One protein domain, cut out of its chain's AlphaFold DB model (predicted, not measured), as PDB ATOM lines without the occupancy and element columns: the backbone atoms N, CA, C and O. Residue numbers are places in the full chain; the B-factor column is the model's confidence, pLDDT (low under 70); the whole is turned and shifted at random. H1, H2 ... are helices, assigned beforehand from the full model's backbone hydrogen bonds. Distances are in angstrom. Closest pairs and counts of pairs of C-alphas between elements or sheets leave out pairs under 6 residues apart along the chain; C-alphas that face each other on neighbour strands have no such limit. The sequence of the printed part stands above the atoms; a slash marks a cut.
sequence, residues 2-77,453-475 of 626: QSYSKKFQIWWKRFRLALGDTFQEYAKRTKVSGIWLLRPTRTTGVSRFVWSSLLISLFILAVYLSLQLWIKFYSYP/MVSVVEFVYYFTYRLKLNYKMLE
ATOM      1  N   GLN A   2      35.976  14.325 -15.306       52.31
ATOM      2  CA  GLN A   2      36.350  14.896 -13.989       52.31
ATOM      3  C   GLN A   2      37.866  15.099 -13.741       52.31
ATOM      4  O   GLN A   2      38.252  16.047 -13.058       52.31
ATOM      5  N   SER A   3      38.743  14.267 -14.318       53.91
ATOM      6  CA  SER A   3      40.210  14.399 -14.168       53.91
ATOM      7  C   SER A   3      40.786  15.634 -14.887       53.91
ATOM      8  O   SER A   3      41.677  16.307 -14.366       53.91
ATOM      9  N   TYR A   4      40.212  16.005 -16.040       57.34
ATOM     10  CA  TYR A   4      40.598  17.207 -16.794       57.34
ATOM     11  C   TYR A   4      40.222  18.495 -16.046       57.34
ATOM     12  O   TYR A   4      41.025  19.420 -15.965       57.34
ATOM     13  N   SER A   5      39.043  18.515 -15.411       69.38
ATOM     14  CA  SER A   5      38.577  19.647 -14.596       69.38
ATOM     15  C   SER A   5      39.462  19.889 -13.361       69.38
ATOM     16  O   SER A   5      39.843  21.025 -13.082       69.38
ATOM     17  N   LYS A   6      39.898  18.824 -12.666       72.19
ATOM     18  CA  LYS A   6      40.811  18.949 -11.511       72.19
ATOM     19  C   LYS A   6      42.206  19.443 -11.902       72.19
ATOM     20  O   LYS A   6      42.746  20.314 -11.222       72.19
ATOM     21  N   LYS A   7      42.783  18.942 -13.003       75.19
ATOM     22  CA  LYS A   7      44.068  19.446 -13.522       75.19
ATOM     23  C   LYS A   7      43.973  20.914 -13.934       75.19
ATOM     24  O   LYS A   7      44.862  21.688 -13.592       75.19
ATOM     25  N   PHE A   8      42.877  21.304 -14.584       79.38
ATOM     26  CA  PHE A   8      42.626  22.693 -14.961       79.38
ATOM     27  C   PHE A   8      42.491  23.615 -13.741       79.38
ATOM     28  O   PHE A   8      43.098  24.678 -13.715       79.38
ATOM     29  N   GLN A   9      41.782  23.198 -12.688       80.38
ATOM     30  CA  GLN A   9      41.661  23.983 -11.452       80.38
ATOM     31  C   GLN A   9      43.000  24.181 -10.729       80.38
ATOM     32  O   GLN A   9      43.292  25.281 -10.257       80.38
ATOM     33  N   ILE A  10      43.829  23.136 -10.653       79.38
ATOM     34  CA  ILE A  10      45.163  23.217 -10.036       79.38
ATOM     35  C   ILE A  10      46.074  24.123 -10.869       79.38
ATOM     36  O   ILE A  10      46.749  24.994 -10.318       79.38
ATOM     37  N   TRP A  11      46.052  23.953 -12.191       85.06
ATOM     38  CA  TRP A  11      46.780  24.798 -13.131       85.06
ATOM     39  C   TRP A  11      46.361  26.271 -13.010       85.06
ATOM     40  O   TRP A  11      47.217  27.136 -12.841       85.06
ATOM     41  N   TRP A  12      45.055  26.548 -12.980       82.81
ATOM     42  CA  TRP A  12      44.497  27.895 -12.843       82.81
ATOM     43  C   TRP A  12      44.860  28.547 -11.509       82.81
ATOM     44  O   TRP A  12      45.220  29.722 -11.465       82.81
ATOM     45  N   LYS A  13      44.820  27.787 -10.408       86.00
ATOM     46  CA  LYS A  13      45.216  28.284  -9.083       86.00
ATOM     47  C   LYS A  13      46.696  28.676  -9.055       86.00
ATOM     48  O   LYS A  13      47.021  29.749  -8.549       86.00
ATOM     49  N   ARG A  14      47.574  27.846  -9.633       85.69
ATOM     50  CA  ARG A  14      49.014  28.135  -9.762       85.69
ATOM     51  C   ARG A  14      49.271  29.338 -10.660       85.69
ATOM     52  O   ARG A  14      50.022  30.227 -10.284       85.69
ATOM     53  N   PHE A  15      48.599  29.397 -11.803       86.44
ATOM     54  CA  PHE A  15      48.717  30.511 -12.735       86.44
ATOM     55  C   PHE A  15      48.260  31.832 -12.107       86.44
ATOM     56  O   PHE A  15      48.966  32.827 -12.204       86.44
ATOM     57  N   ARG A  16      47.132  31.846 -11.384       87.69
ATOM     58  CA  ARG A  16      46.630  33.042 -10.689       87.69
ATOM     59  C   ARG A  16      47.593  33.548  -9.615       87.69
ATOM     60  O   ARG A  16      47.747  34.758  -9.475       87.69
ATOM     61  N   LEU A  17      48.223  32.640  -8.869       87.62
ATOM     62  CA  LEU A  17      49.255  32.985  -7.887       87.62
ATOM     63  C   LEU A  17      50.494  33.564  -8.578       87.62
ATOM     64  O   LEU A  17      50.885  34.682  -8.259       87.62
ATOM     65  N   ALA A  18      51.015  32.881  -9.606       87.56
ATOM     66  CA  ALA A  18      52.139  33.370 -10.407       87.56
ATOM     67  C   ALA A  18      51.866  34.760 -10.998       87.56
ATOM     68  O   ALA A  18      52.740  35.626 -11.003       87.56
ATOM     69  N   LEU A  19      50.648  34.991 -11.488       87.94
ATOM     70  CA  LEU A  19      50.236  36.264 -12.068       87.94
ATOM     71  C   LEU A  19      50.131  37.362 -11.002       87.94
ATOM     72  O   LEU A  19      50.540  38.492 -11.253       87.94
ATOM     73  N   GLY A  20      49.645  37.026  -9.804       85.25
ATOM     74  CA  GLY A  20      49.620  37.930  -8.653       85.25
ATOM     75  C   GLY A  20      51.018  38.358  -8.206       85.25
ATOM     76  O   GLY A  20      51.258  39.555  -8.040       85.25
ATOM     77  N   ASP A  21      51.945  37.406  -8.083       86.12
ATOM     78  CA  ASP A  21      53.334  37.670  -7.692       86.12
ATOM     79  C   ASP A  21      54.046  38.518  -8.752       86.12
ATOM     80  O   ASP A  21      54.636  39.557  -8.446       86.12
ATOM     81  N   THR A  22      53.888  38.148 -10.026       88.31
ATOM     82  CA  THR A  22      54.454  38.893 -11.159       88.31
ATOM     83  C   THR A  22      53.891  40.314 -11.234       88.31
ATOM     84  O   THR A  22      54.643  41.263 -11.451       88.31
ATOM     85  N   PHE A  23      52.587  40.498 -11.004       87.50
ATOM     86  CA  PHE A  23      51.968  41.823 -10.980       87.50
ATOM     87  C   PHE A  23      52.481  42.677  -9.817       87.50
ATOM     88  O   PHE A  23      52.718  43.870  -9.995       87.50
ATOM     89  N   GLN A  24      52.696  42.098  -8.634       84.62
ATOM     90  CA  GLN A  24      53.281  42.833  -7.511       84.62
ATOM     91  C   GLN A  24      54.734  43.240  -7.776       84.62
ATOM     92  O   GLN A  24      55.132  44.343  -7.394       84.62
ATOM     93  N   GLU A  25      55.527  42.381  -8.419       85.81
ATOM     94  CA  GLU A  25      56.884  42.725  -8.852       85.81
ATOM     95  C   GLU A  25      56.880  43.846  -9.893       85.81
ATOM     96  O   GLU A  25      57.633  44.813  -9.754       85.81
ATOM     97  N   TYR A  26      55.998  43.750 -10.888       88.56
ATOM     98  CA  TYR A  26      55.825  44.765 -11.923       88.56
ATOM     99  C   TYR A  26      55.374  46.101 -11.323       88.56
ATOM    100  O   TYR A  26      56.030  47.119 -11.517       88.56
ATOM    101  N   ALA A  27      54.338  46.108 -10.481       86.88
ATOM    102  CA  ALA A  27      53.810  47.316  -9.842       86.88
ATOM    103  C   ALA A  27      54.817  48.022  -8.913       86.88
ATOM    104  O   ALA A  27      54.612  49.181  -8.545       86.88
ATOM    105  N   LYS A  28      55.895  47.343  -8.494       84.81
ATOM    106  CA  LYS A  28      56.990  47.952  -7.722       84.81
ATOM    107  C   LYS A  28      57.992  48.708  -8.593       84.81
ATOM    108  O   LYS A  28      58.634  49.611  -8.063       84.81
ATOM    109  N   ARG A  29      58.165  48.317  -9.858       85.31
ATOM    110  CA  ARG A  29      59.251  48.797 -10.733       85.31
ATOM    111  C   ARG A  29      58.764  49.560 -11.963       85.31
ATOM    112  O   ARG A  29      59.529  50.357 -12.497       85.31
ATOM    113  N   THR A  30      57.508  49.359 -12.347       87.81
ATOM    114  CA  THR A  30      56.912  49.976 -13.523       87.81
ATOM    115  C   THR A  30      56.898  51.494 -13.433       87.81
ATOM    116  O   THR A  30      56.607  52.080 -12.385       87.81
ATOM    117  N   LYS A  31      57.184  52.124 -14.571       80.62
ATOM    118  CA  LYS A  31      57.047  53.571 -14.765       80.62
ATOM    119  C   LYS A  31      55.659  53.985 -15.246       80.62
ATOM    120  O   LYS A  31      55.417  55.174 -15.407       80.62
ATOM    121  N   VAL A  32      54.758  53.027 -15.472       86.75
ATOM    122  CA  VAL A  32      53.384  53.323 -15.881       86.75
ATOM    123  C   VAL A  32      52.672  54.063 -14.758       86.75
ATOM    124  O   VAL A  32      52.649  53.620 -13.600       86.75
ATOM    125  N   SER A  33      52.099  55.210 -15.108       84.31
ATOM    126  CA  SER A  33      51.537  56.147 -14.150       84.31
ATOM    127  C   SER A  33      50.421  55.499 -13.339       84.31
ATOM    128  O   SER A  33      49.527  54.829 -13.847       84.31
ATOM    129  N   GLY A  34      50.497  55.683 -12.023       83.62
ATOM    130  CA  GLY A  34      49.459  55.271 -11.085       83.62
ATOM    131  C   GLY A  34      49.392  53.776 -10.749       83.62
ATOM    132  O   GLY A  34      48.858  53.454  -9.690       83.62
ATOM    133  N   ILE A  35      50.024  52.860 -11.497       87.06
ATOM    134  CA  ILE A  35      50.019  51.417 -11.146       87.06
ATOM    135  C   ILE A  35      50.620  51.169  -9.754       87.06
ATOM    136  O   ILE A  35      50.119  50.353  -8.977       87.06
ATOM    137  N   TRP A  36      51.644  51.933  -9.371       85.44
ATOM    138  CA  TRP A  36      52.264  51.846  -8.046       85.44
ATOM    139  C   TRP A  36      51.319  52.190  -6.868       85.44
ATOM    140  O   TRP A  36      51.631  51.820  -5.729       85.44
ATOM    141  N   LEU A  37      50.189  52.880  -7.110       84.94
ATOM    142  CA  LEU A  37      49.163  53.214  -6.106       84.94
ATOM    143  C   LEU A  37      48.278  52.007  -5.780       84.94
ATOM    144  O   LEU A  37      47.719  51.946  -4.688       84.94
ATOM    145  N   LEU A  38      48.207  51.017  -6.675       84.25
ATOM    146  CA  LEU A  38      47.428  49.787  -6.496       84.25
ATOM    147  C   LEU A  38      48.101  48.764  -5.569       84.25
ATOM    148  O   LEU A  38      47.544  47.688  -5.324       84.25
ATOM    149  N   ARG A  39      49.304  49.070  -5.066       82.38
ATOM    150  CA  ARG A  39      50.058  48.189  -4.173       82.38
ATOM    151  C   ARG A  39      49.361  48.078  -2.807       82.38
ATOM    152  O   ARG A  39      49.062  49.114  -2.211       82.38
ATOM    153  N   PRO A  40      49.204  46.856  -2.252       77.25
ATOM    154  CA  PRO A  40      48.612  46.649  -0.925       77.25
ATOM    155  C   PRO A  40      49.315  47.421   0.198       77.25
ATOM    156  O   PRO A  40      48.693  47.771   1.192       77.25
ATOM    157  N   THR A  41      50.610  47.702   0.032       76.75
ATOM    158  CA  THR A  41      51.434  48.439   0.999       76.75
ATOM    159  C   THR A  41      51.245  49.959   0.947       76.75
ATOM    160  O   THR A  41      51.794  50.656   1.791       76.75
ATOM    161  N   ARG A  42      50.545  50.493  -0.065       77.81
ATOM    162  CA  ARG A  42      50.364  51.942  -0.288       77.81
ATOM    163  C   ARG A  42      48.933  52.398  -0.019       77.81
ATOM    164  O   ARG A  42      48.759  53.435   0.605       77.81
ATOM    165  N   THR A  43      47.931  51.662  -0.501       80.44
ATOM    166  CA  THR A  43      46.513  52.030  -0.356       80.44
ATOM    167  C   THR A  43      45.694  50.851   0.165       80.44
ATOM    168  O   THR A  43      45.888  49.703  -0.245       80.44
ATOM    169  N   THR A  44      44.761  51.126   1.076       83.31
ATOM    170  CA  THR A  44      43.877  50.127   1.693       83.31
ATOM    171  C   THR A  44      42.407  50.525   1.526       83.31
ATOM    172  O   THR A  44      42.073  51.704   1.389       83.31
ATOM    173  N   GLY A  45      41.522  49.523   1.478       84.94
ATOM    174  CA  GLY A  45      40.066  49.711   1.435       84.94
ATOM    175  C   GLY A  45      39.577  50.646   0.320       84.94
ATOM    176  O   GLY A  45      39.837  50.415  -0.862       84.94
ATOM    177  N   VAL A  46      38.869  51.707   0.715       85.88
ATOM    178  CA  VAL A  46      38.183  52.659  -0.181       85.88
ATOM    179  C   VAL A  46      39.156  53.448  -1.059       85.88
ATOM    180  O   VAL A  46      38.897  53.635  -2.244       85.88
ATOM    181  N   SER A  47      40.314  53.852  -0.527       85.50
ATOM    182  CA  SER A  47      41.318  54.602  -1.299       85.50
ATOM    183  C   SER A  47      41.796  53.806  -2.516       85.50
ATOM    184  O   SER A  47      41.911  54.342  -3.618       85.50
ATOM    185  N   ARG A  48      41.995  52.494  -2.345       86.69
ATOM    186  CA  ARG A  48      42.401  51.603  -3.435       86.69
ATOM    187  C   ARG A  48      41.321  51.498  -4.512       86.69
ATOM    188  O   ARG A  48      41.659  51.446  -5.692       86.69
ATOM    189  N   PHE A  49      40.045  51.491  -4.123       88.81
ATOM    190  CA  PHE A  49      38.924  51.477  -5.064       88.81
ATOM    191  C   PHE A  49      38.868  52.763  -5.898       88.81
ATOM    192  O   PHE A  49      38.748  52.682  -7.116       88.81
ATOM    193  N   VAL A  50      39.052  53.931  -5.271       90.69
ATOM    194  CA  VAL A  50      39.081  55.226  -5.973       90.69
ATOM    195  C   VAL A  50      40.207  55.272  -7.011       90.69
ATOM    196  O   VAL A  50      39.949  55.555  -8.179       90.69
ATOM    197  N   TRP A  51      41.439  54.922  -6.628       89.75
ATOM    198  CA  TRP A  51      42.571  54.914  -7.565       89.75
ATOM    199  C   TRP A  51      42.430  53.859  -8.669       89.75
ATOM    200  O   TRP A  51      42.809  54.115  -9.810       89.75
ATOM    201  N   SER A  52      41.853  52.693  -8.356       89.56
ATOM    202  CA  SER A  52      41.542  51.668  -9.364       89.56
ATOM    203  C   SER A  52      40.502  52.169 -10.362       89.56
ATOM    204  O   SER A  52      40.698  52.011 -11.561       89.56
ATOM    205  N   SER A  53      39.432  52.806  -9.879       91.81
ATOM    206  CA  SER A  53      38.383  53.388 -10.720       91.81
ATOM    207  C   SER A  53      38.947  54.471 -11.642       91.81
ATOM    208  O   SER A  53      38.704  54.436 -12.843       91.81
ATOM    209  N   LEU A  54      39.799  55.364 -11.122       92.31
ATOM    210  CA  LEU A  54      40.454  56.399 -11.927       92.31
ATOM    211  C   LEU A  54      41.313  55.805 -13.055       92.31
ATOM    212  O   LEU A  54      41.206  56.239 -14.198       92.31
ATOM    213  N   LEU A  55      42.143  54.801 -12.753       91.88
ATOM    214  CA  LEU A  55      42.989  54.143 -13.757       91.88
ATOM    215  C   LEU A  55      42.169  53.397 -14.811       91.88
ATOM    216  O   LEU A  55      42.519  53.427 -15.988       91.88
ATOM    217  N   ILE A  56      41.074  52.753 -14.402       92.88
ATOM    218  CA  ILE A  56      40.147  52.092 -15.324       92.88
ATOM    219  C   ILE A  56      39.487  53.129 -16.237       92.88
ATOM    220  O   ILE A  56      39.471  52.933 -17.449       92.88
ATOM    221  N   SER A  57      39.012  54.252 -15.696       94.62
ATOM    222  CA  SER A  57      38.420  55.336 -16.488       94.62
ATOM    223  C   SER A  57      39.413  55.933 -17.488       94.62
ATOM    224  O   SER A  57      39.058  56.132 -18.649       94.62
ATOM    225  N   LEU A  58      40.670  56.154 -17.087       94.50
ATOM    226  CA  LEU A  58      41.731  56.626 -17.986       94.50
ATOM    227  C   LEU A  58      42.071  55.602 -19.076       94.50
ATOM    228  O   LEU A  58      42.303  55.981 -20.222       94.50
ATOM    229  N   PHE A  59      42.063  54.309 -18.748       93.69
ATOM    230  CA  PHE A  59      42.255  53.243 -19.730       93.69
ATOM    231  C   PHE A  59      41.094  53.177 -20.734       93.69
ATOM    232  O   PHE A  59      41.335  53.096 -21.936       93.69
ATOM    233  N   ILE A  60      39.844  53.268 -20.266       96.38
ATOM    234  CA  ILE A  60      38.656  53.300 -21.132       96.38
ATOM    235  C   ILE A  60      38.707  54.516 -22.063       96.38
ATOM    236  O   ILE A  60      38.471  54.372 -23.262       96.38
ATOM    237  N   LEU A  61      39.072  55.692 -21.543       95.75
ATOM    238  CA  LEU A  61      39.248  56.900 -22.349       95.75
ATOM    239  C   LEU A  61      40.340  56.719 -23.414       95.75
ATOM    240  O   LEU A  61      40.117  57.061 -24.574       95.75
ATOM    241  N   ALA A  62      41.488  56.137 -23.056       95.62
ATOM    242  CA  ALA A  62      42.574  55.873 -24.000       95.62
ATOM    243  C   ALA A  62      42.138  54.928 -25.131       95.62
ATOM    244  O   ALA A  62      42.427  55.184 -26.302       95.62
ATOM    245  N   VAL A  63      41.405  53.859 -24.801       96.00
ATOM    246  CA  VAL A  63      40.847  52.923 -25.790       96.00
ATOM    247  C   VAL A  63      39.834  53.627 -26.690       96.00
ATOM    248  O   VAL A  63      39.899  53.473 -27.907       96.00
ATOM    249  N   TYR A  64      38.937  54.437 -26.122       96.69
ATOM    250  CA  TYR A  64      37.957  55.203 -26.892       96.69
ATOM    251  C   TYR A  64      38.628  56.154 -27.892       96.69
ATOM    252  O   TYR A  64      38.301  56.126 -29.077       96.69
ATOM    253  N   LEU A  65      39.609  56.947 -27.448       96.25
ATOM    254  CA  LEU A  65      40.349  57.863 -28.321       96.25
ATOM    255  C   LEU A  65      41.150  57.113 -29.395       96.25
ATOM    256  O   LEU A  65      41.149  57.522 -30.553       96.25
ATOM    257  N   SER A  66      41.769  55.985 -29.042       95.69
ATOM    258  CA  SER A  66      42.496  55.141 -30.001       95.69
ATOM    259  C   SER A  66      41.574  54.578 -31.084       95.69
ATOM    260  O   SER A  66      41.936  54.567 -32.258       95.69
ATOM    261  N   LEU A  67      40.360  54.153 -30.714       95.25
ATOM    262  CA  LEU A  67      39.348  53.701 -31.670       95.25
ATOM    263  C   LEU A  67      38.885  54.838 -32.585       95.25
ATOM    264  O   LEU A  67      38.738  54.617 -33.784       95.25
ATOM    265  N   GLN A  68      38.702  56.051 -32.060       94.38
ATOM    266  CA  GLN A  68      38.350  57.214 -32.883       94.38
ATOM    267  C   GLN A  68      39.452  57.564 -33.889       94.38
ATOM    268  O   GLN A  68      39.157  57.801 -35.061       94.38
ATOM    269  N   LEU A  69      40.721  57.536 -33.467       93.06
ATOM    270  CA  LEU A  69      41.864  57.735 -34.364       93.06
ATOM    271  C   LEU A  69      41.930  56.644 -35.438       93.06
ATOM    272  O   LEU A  69      42.116  56.954 -36.612       93.06
ATOM    273  N   TRP A  70      41.699  55.385 -35.062       93.12
ATOM    274  CA  TRP A  70      41.663  54.269 -36.005       93.12
ATOM    275  C   TRP A  70      40.535  54.404 -37.034       93.12
ATOM    276  O   TRP A  70      40.757  54.212 -38.229       93.12
ATOM    277  N   ILE A  71      39.329  54.781 -36.595       91.38
ATOM    278  CA  ILE A  71      38.190  55.028 -37.491       91.38
ATOM    279  C   ILE A  71      38.501  56.196 -38.431       91.38
ATOM    280  O   ILE A  71      38.234  56.094 -39.626       91.38
ATOM    281  N   LYS A  72      39.097  57.285 -37.929       88.69
ATOM    282  CA  LYS A  72      39.510  58.424 -38.759       88.69
ATOM    283  C   LYS A  72      40.525  58.000 -39.826       88.69
ATOM    284  O   LYS A  72      40.330  58.325 -40.993       88.69
ATOM    285  N   PHE A  73      41.548  57.239 -39.435       88.31
ATOM    286  CA  PHE A  73      42.581  56.717 -40.334       88.31
ATOM    287  C   PHE A  73      42.009  55.783 -41.410       88.31
ATOM    288  O   PHE A  73      42.401  55.858 -42.571       88.31
ATOM    289  N   TYR A  74      41.059  54.916 -41.051       86.56
ATOM    290  CA  TYR A  74      40.506  53.942 -41.991       86.56
ATOM    291  C   TYR A  74      39.440  54.528 -42.930       86.56
ATOM    292  O   TYR A  74      39.400  54.142 -44.101       86.56
ATOM    293  N   SER A  75      38.578  55.416 -42.426       85.50
ATOM    294  CA  SER A  75      37.386  55.896 -43.143       85.50
ATOM    295  C   SER A  75      37.614  57.154 -43.982       85.50
ATOM    296  O   SER A  75      36.911  57.333 -44.969       85.50
ATOM    297  N   TYR A  76      38.566  58.021 -43.616       79.12
ATOM    298  CA  TYR A  76      38.835  59.280 -44.330       79.12
ATOM    299  C   TYR A  76      40.328  59.410 -44.660       79.12
ATOM    300  O   TYR A  76      41.019  60.235 -44.058       79.12
ATOM    301  N   PRO A  77      40.858  58.580 -45.577       79.56
ATOM    302  CA  PRO A  77      42.292  58.537 -45.814       79.56
ATOM    303  C   PRO A  77      42.817  59.772 -46.555       79.56
ATOM    304  O   PRO A  77      43.986  60.088 -46.376       79.56
ATOM    305  N   MET A 453      57.233  53.476 -25.203       88.50
ATOM    306  CA  MET A 453      57.724  52.283 -25.913       88.50
ATOM    307  C   MET A 453      58.537  51.353 -24.992       88.50
ATOM    308  O   MET A 453      58.427  50.131 -25.065       88.50
ATOM    309  N   VAL A 454      59.293  51.928 -24.047       90.56
ATOM    310  CA  VAL A 454      60.038  51.167 -23.030       90.56
ATOM    311  C   VAL A 454      59.086  50.424 -22.090       90.56
ATOM    312  O   VAL A 454      59.360  49.287 -21.717       90.56
ATOM    313  N   SER A 455      57.941  51.023 -21.747       90.25
ATOM    314  CA  SER A 455      56.912  50.389 -20.914       90.25
ATOM    315  C   SER A 455      56.294  49.161 -21.593       90.25
ATOM    316  O   SER A 455      55.965  48.194 -20.911       90.25
ATOM    317  N   VAL A 456      56.178  49.161 -22.926       88.88
ATOM    318  CA  VAL A 456      55.710  47.992 -23.693       88.88
ATOM    319  C   VAL A 456      56.726  46.851 -23.612       88.88
ATOM    320  O   VAL A 456      56.355  45.717 -23.311       88.88
ATOM    321  N   VAL A 457      58.016  47.143 -23.807       92.12
ATOM    322  CA  VAL A 457      59.093  46.144 -23.659       92.12
ATOM    323  C   VAL A 457      59.150  45.608 -22.225       92.12
ATOM    324  O   VAL A 457      59.276  44.399 -22.022       92.12
ATOM    325  N   GLU A 458      58.997  46.482 -21.228       90.88
ATOM    326  CA  GLU A 458      58.914  46.101 -19.817       90.88
ATOM    327  C   GLU A 458      57.736  45.145 -19.584       90.88
ATOM    328  O   GLU A 458      57.920  44.063 -19.022       90.88
ATOM    329  N   PHE A 459      56.543  45.485 -20.077       89.12
ATOM    330  CA  PHE A 459      55.365  44.630 -19.972       89.12
ATOM    331  C   PHE A 459      55.602  43.247 -20.594       89.12
ATOM    332  O   PHE A 459      55.328  42.239 -19.943       89.12
ATOM    333  N   VAL A 460      56.176  43.172 -21.801       91.69
ATOM    334  CA  VAL A 460      56.494  41.893 -22.465       91.69
ATOM    335  C   VAL A 460      57.501  41.077 -21.651       91.69
ATOM    336  O   VAL A 460      57.304  39.875 -21.467       91.69
ATOM    337  N   TYR A 461      58.545  41.705 -21.108       92.38
ATOM    338  CA  TYR A 461      59.533  41.033 -20.259       92.38
ATOM    339  C   TYR A 461      58.901  40.447 -18.985       92.38
ATOM    340  O   TYR A 461      59.153  39.286 -18.642       92.38
ATOM    341  N   TYR A 462      58.041  41.204 -18.298       91.12
ATOM    342  CA  TYR A 462      57.362  40.708 -17.098       91.12
ATOM    343  C   TYR A 462      56.320  39.631 -17.426       91.12
ATOM    344  O   TYR A 462      56.255  38.606 -16.746       91.12
ATOM    345  N   PHE A 463      55.547  39.822 -18.494       89.25
ATOM    346  CA  PHE A 463      54.492  38.897 -18.898       89.25
ATOM    347  C   PHE A 463      55.028  37.567 -19.441       89.25
ATOM    348  O   PHE A 463      54.383  36.538 -19.270       89.25
ATOM    349  N   THR A 464      56.207  37.549 -20.068       90.81
ATOM    350  CA  THR A 464      56.788  36.320 -20.634       90.81
ATOM    351  C   THR A 464      57.817  35.684 -19.700       90.81
ATOM    352  O   THR A 464      57.600  34.586 -19.185       90.81
ATOM    353  N   TYR A 465      58.937  36.364 -19.448       91.69
ATOM    354  CA  TYR A 465      60.076  35.811 -18.719       91.69
ATOM    355  C   TYR A 465      59.785  35.673 -17.222       91.69
ATOM    356  O   TYR A 465      59.941  34.583 -16.663       91.69
ATOM    357  N   ARG A 466      59.314  36.747 -16.571       89.62
ATOM    358  CA  ARG A 466      59.037  36.723 -15.122       89.62
ATOM    359  C   ARG A 466      57.836  35.856 -14.779       89.62
ATOM    360  O   ARG A 466      57.935  35.054 -13.856       89.62
ATOM    361  N   LEU A 467      56.760  35.925 -15.563       90.81
ATOM    362  CA  LEU A 467      55.604  35.049 -15.371       90.81
ATOM    363  C   LEU A 467      55.991  33.567 -15.477       90.81
ATOM    364  O   LEU A 467      55.575  32.770 -14.641       90.81
ATOM    365  N   LYS A 468      56.833  33.193 -16.451       89.88
ATOM    366  CA  LYS A 468      57.320  31.812 -16.608       89.88
ATOM    367  C   LYS A 468      58.207  31.371 -15.443       89.88
ATOM    368  O   LYS A 468      58.107  30.225 -15.012       89.88
ATOM    369  N   LEU A 469      59.066  32.254 -14.936       89.00
ATOM    370  CA  LEU A 469      59.885  31.991 -13.749       89.00
ATOM    371  C   LEU A 469      59.019  31.769 -12.508       89.00
ATOM    372  O   LEU A 469      59.157  30.735 -11.860       89.00
ATOM    373  N   ASN A 470      58.089  32.682 -12.229       87.62
ATOM    374  CA  ASN A 470      57.190  32.589 -11.078       87.62
ATOM    375  C   ASN A 470      56.272  31.362 -11.182       87.62
ATOM    376  O   ASN A 470      56.036  30.675 -10.192       87.62
ATOM    377  N   TYR A 471      55.833  31.011 -12.393       87.44
ATOM    378  CA  TYR A 471      55.085  29.780 -12.636       87.44
ATOM    379  C   TYR A 471      55.916  28.520 -12.343       87.44
ATOM    380  O   TYR A 471      55.441  27.639 -11.631       87.44
ATOM    381  N   LYS A 472      57.171  28.451 -12.814       87.19
ATOM    382  CA  LYS A 472      58.081  27.320 -12.544       87.19
ATOM    383  C   LYS A 472      58.465  27.191 -11.070       87.19
ATOM    384  O   LYS A 472      58.617  26.078 -10.577       87.19
ATOM    385  N   MET A 473      58.617  28.303 -10.350       83.12
ATOM    386  CA  MET A 473      58.889  28.272  -8.908       83.12
ATOM    387  C   MET A 473      57.726  27.651  -8.120       83.12
ATOM    388  O   MET A 473      57.957  26.983  -7.117       83.12
ATOM    389  N   LEU A 474      56.491  27.786  -8.612       80.06
ATOM    390  CA  LEU A 474      55.302  27.137  -8.049       80.06
ATOM    391  C   LEU A 474      55.137  25.662  -8.486       80.06
ATOM    392  O   LEU A 474      54.183  25.004  -8.058       80.06
ATOM    393  N   GLU A 475      56.035  25.132  -9.330       74.56
ATOM    394  CA  GLU A 475      56.013  23.741  -9.814       74.56
ATOM    395  C   GLU A 475      56.935  22.759  -9.055       74.56
ATOM    396  O   GLU A 475      56.758  21.553  -9.225       74.56
TER     397      GLU A 475
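What this domain is: This is residues 2 to 77 and 453 to 475 of the 626 residues of an uncharacterized protein of Stomoxys calcitrans (UniProt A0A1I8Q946). The longest helix, H3, and H1 spread as an open V with short H2 near its point, and H4 crosses H1. Residues 2 to 10 and 56 to 77 stick out. The printed part has 99 residues with helices H1 to H4 in chain order and no named strand: all helix, loose, radius of gyration of the C-alphas 17.8 A, spans 53 by 34 by 29 A.

How they stand to each other: H3, residues 45 to 75, touches H2, residues 35 to 38, with residues 48 to 55 alone; the closest C-alphas, Leu 38 and Arg 48, are 6.2 A apart. H1, residues 2 to 29, touches H2 with residues 27 to 28 alone; the closest C-alphas, Ala 27 and Trp 36, are 5.1 A apart. H4, residues 453 to 473, touches H1 with residues 462 to 471 alone, at a steep tilt of 47 degrees, opposite ways; the closest C-alphas, Ala 18 and Tyr 471, are 5.2 A apart. H3 is apart from H1 and H4. Every O i to N i+4 pair is within hydrogen-bond range in H3, 23 of 24 in H1, 15 of 17 in H4; H2 is too short for one.

Where its parts are: From first to last C-alpha H3 measures 45.1 A, H1 41.0 A and H4 29.4 A. H1 begins at C-alpha 2 (36.350, 14.896, -13.989); H4 ends at C-alpha 473 (58.889, 28.272, -8.908).

The domain as a whole: Residues 78 to 452 are cut out; C-alphas 77 and 453 are 25.9 A apart. Of the links printed whole, none is long. Residues 2 to 5 have pLDDT under 70.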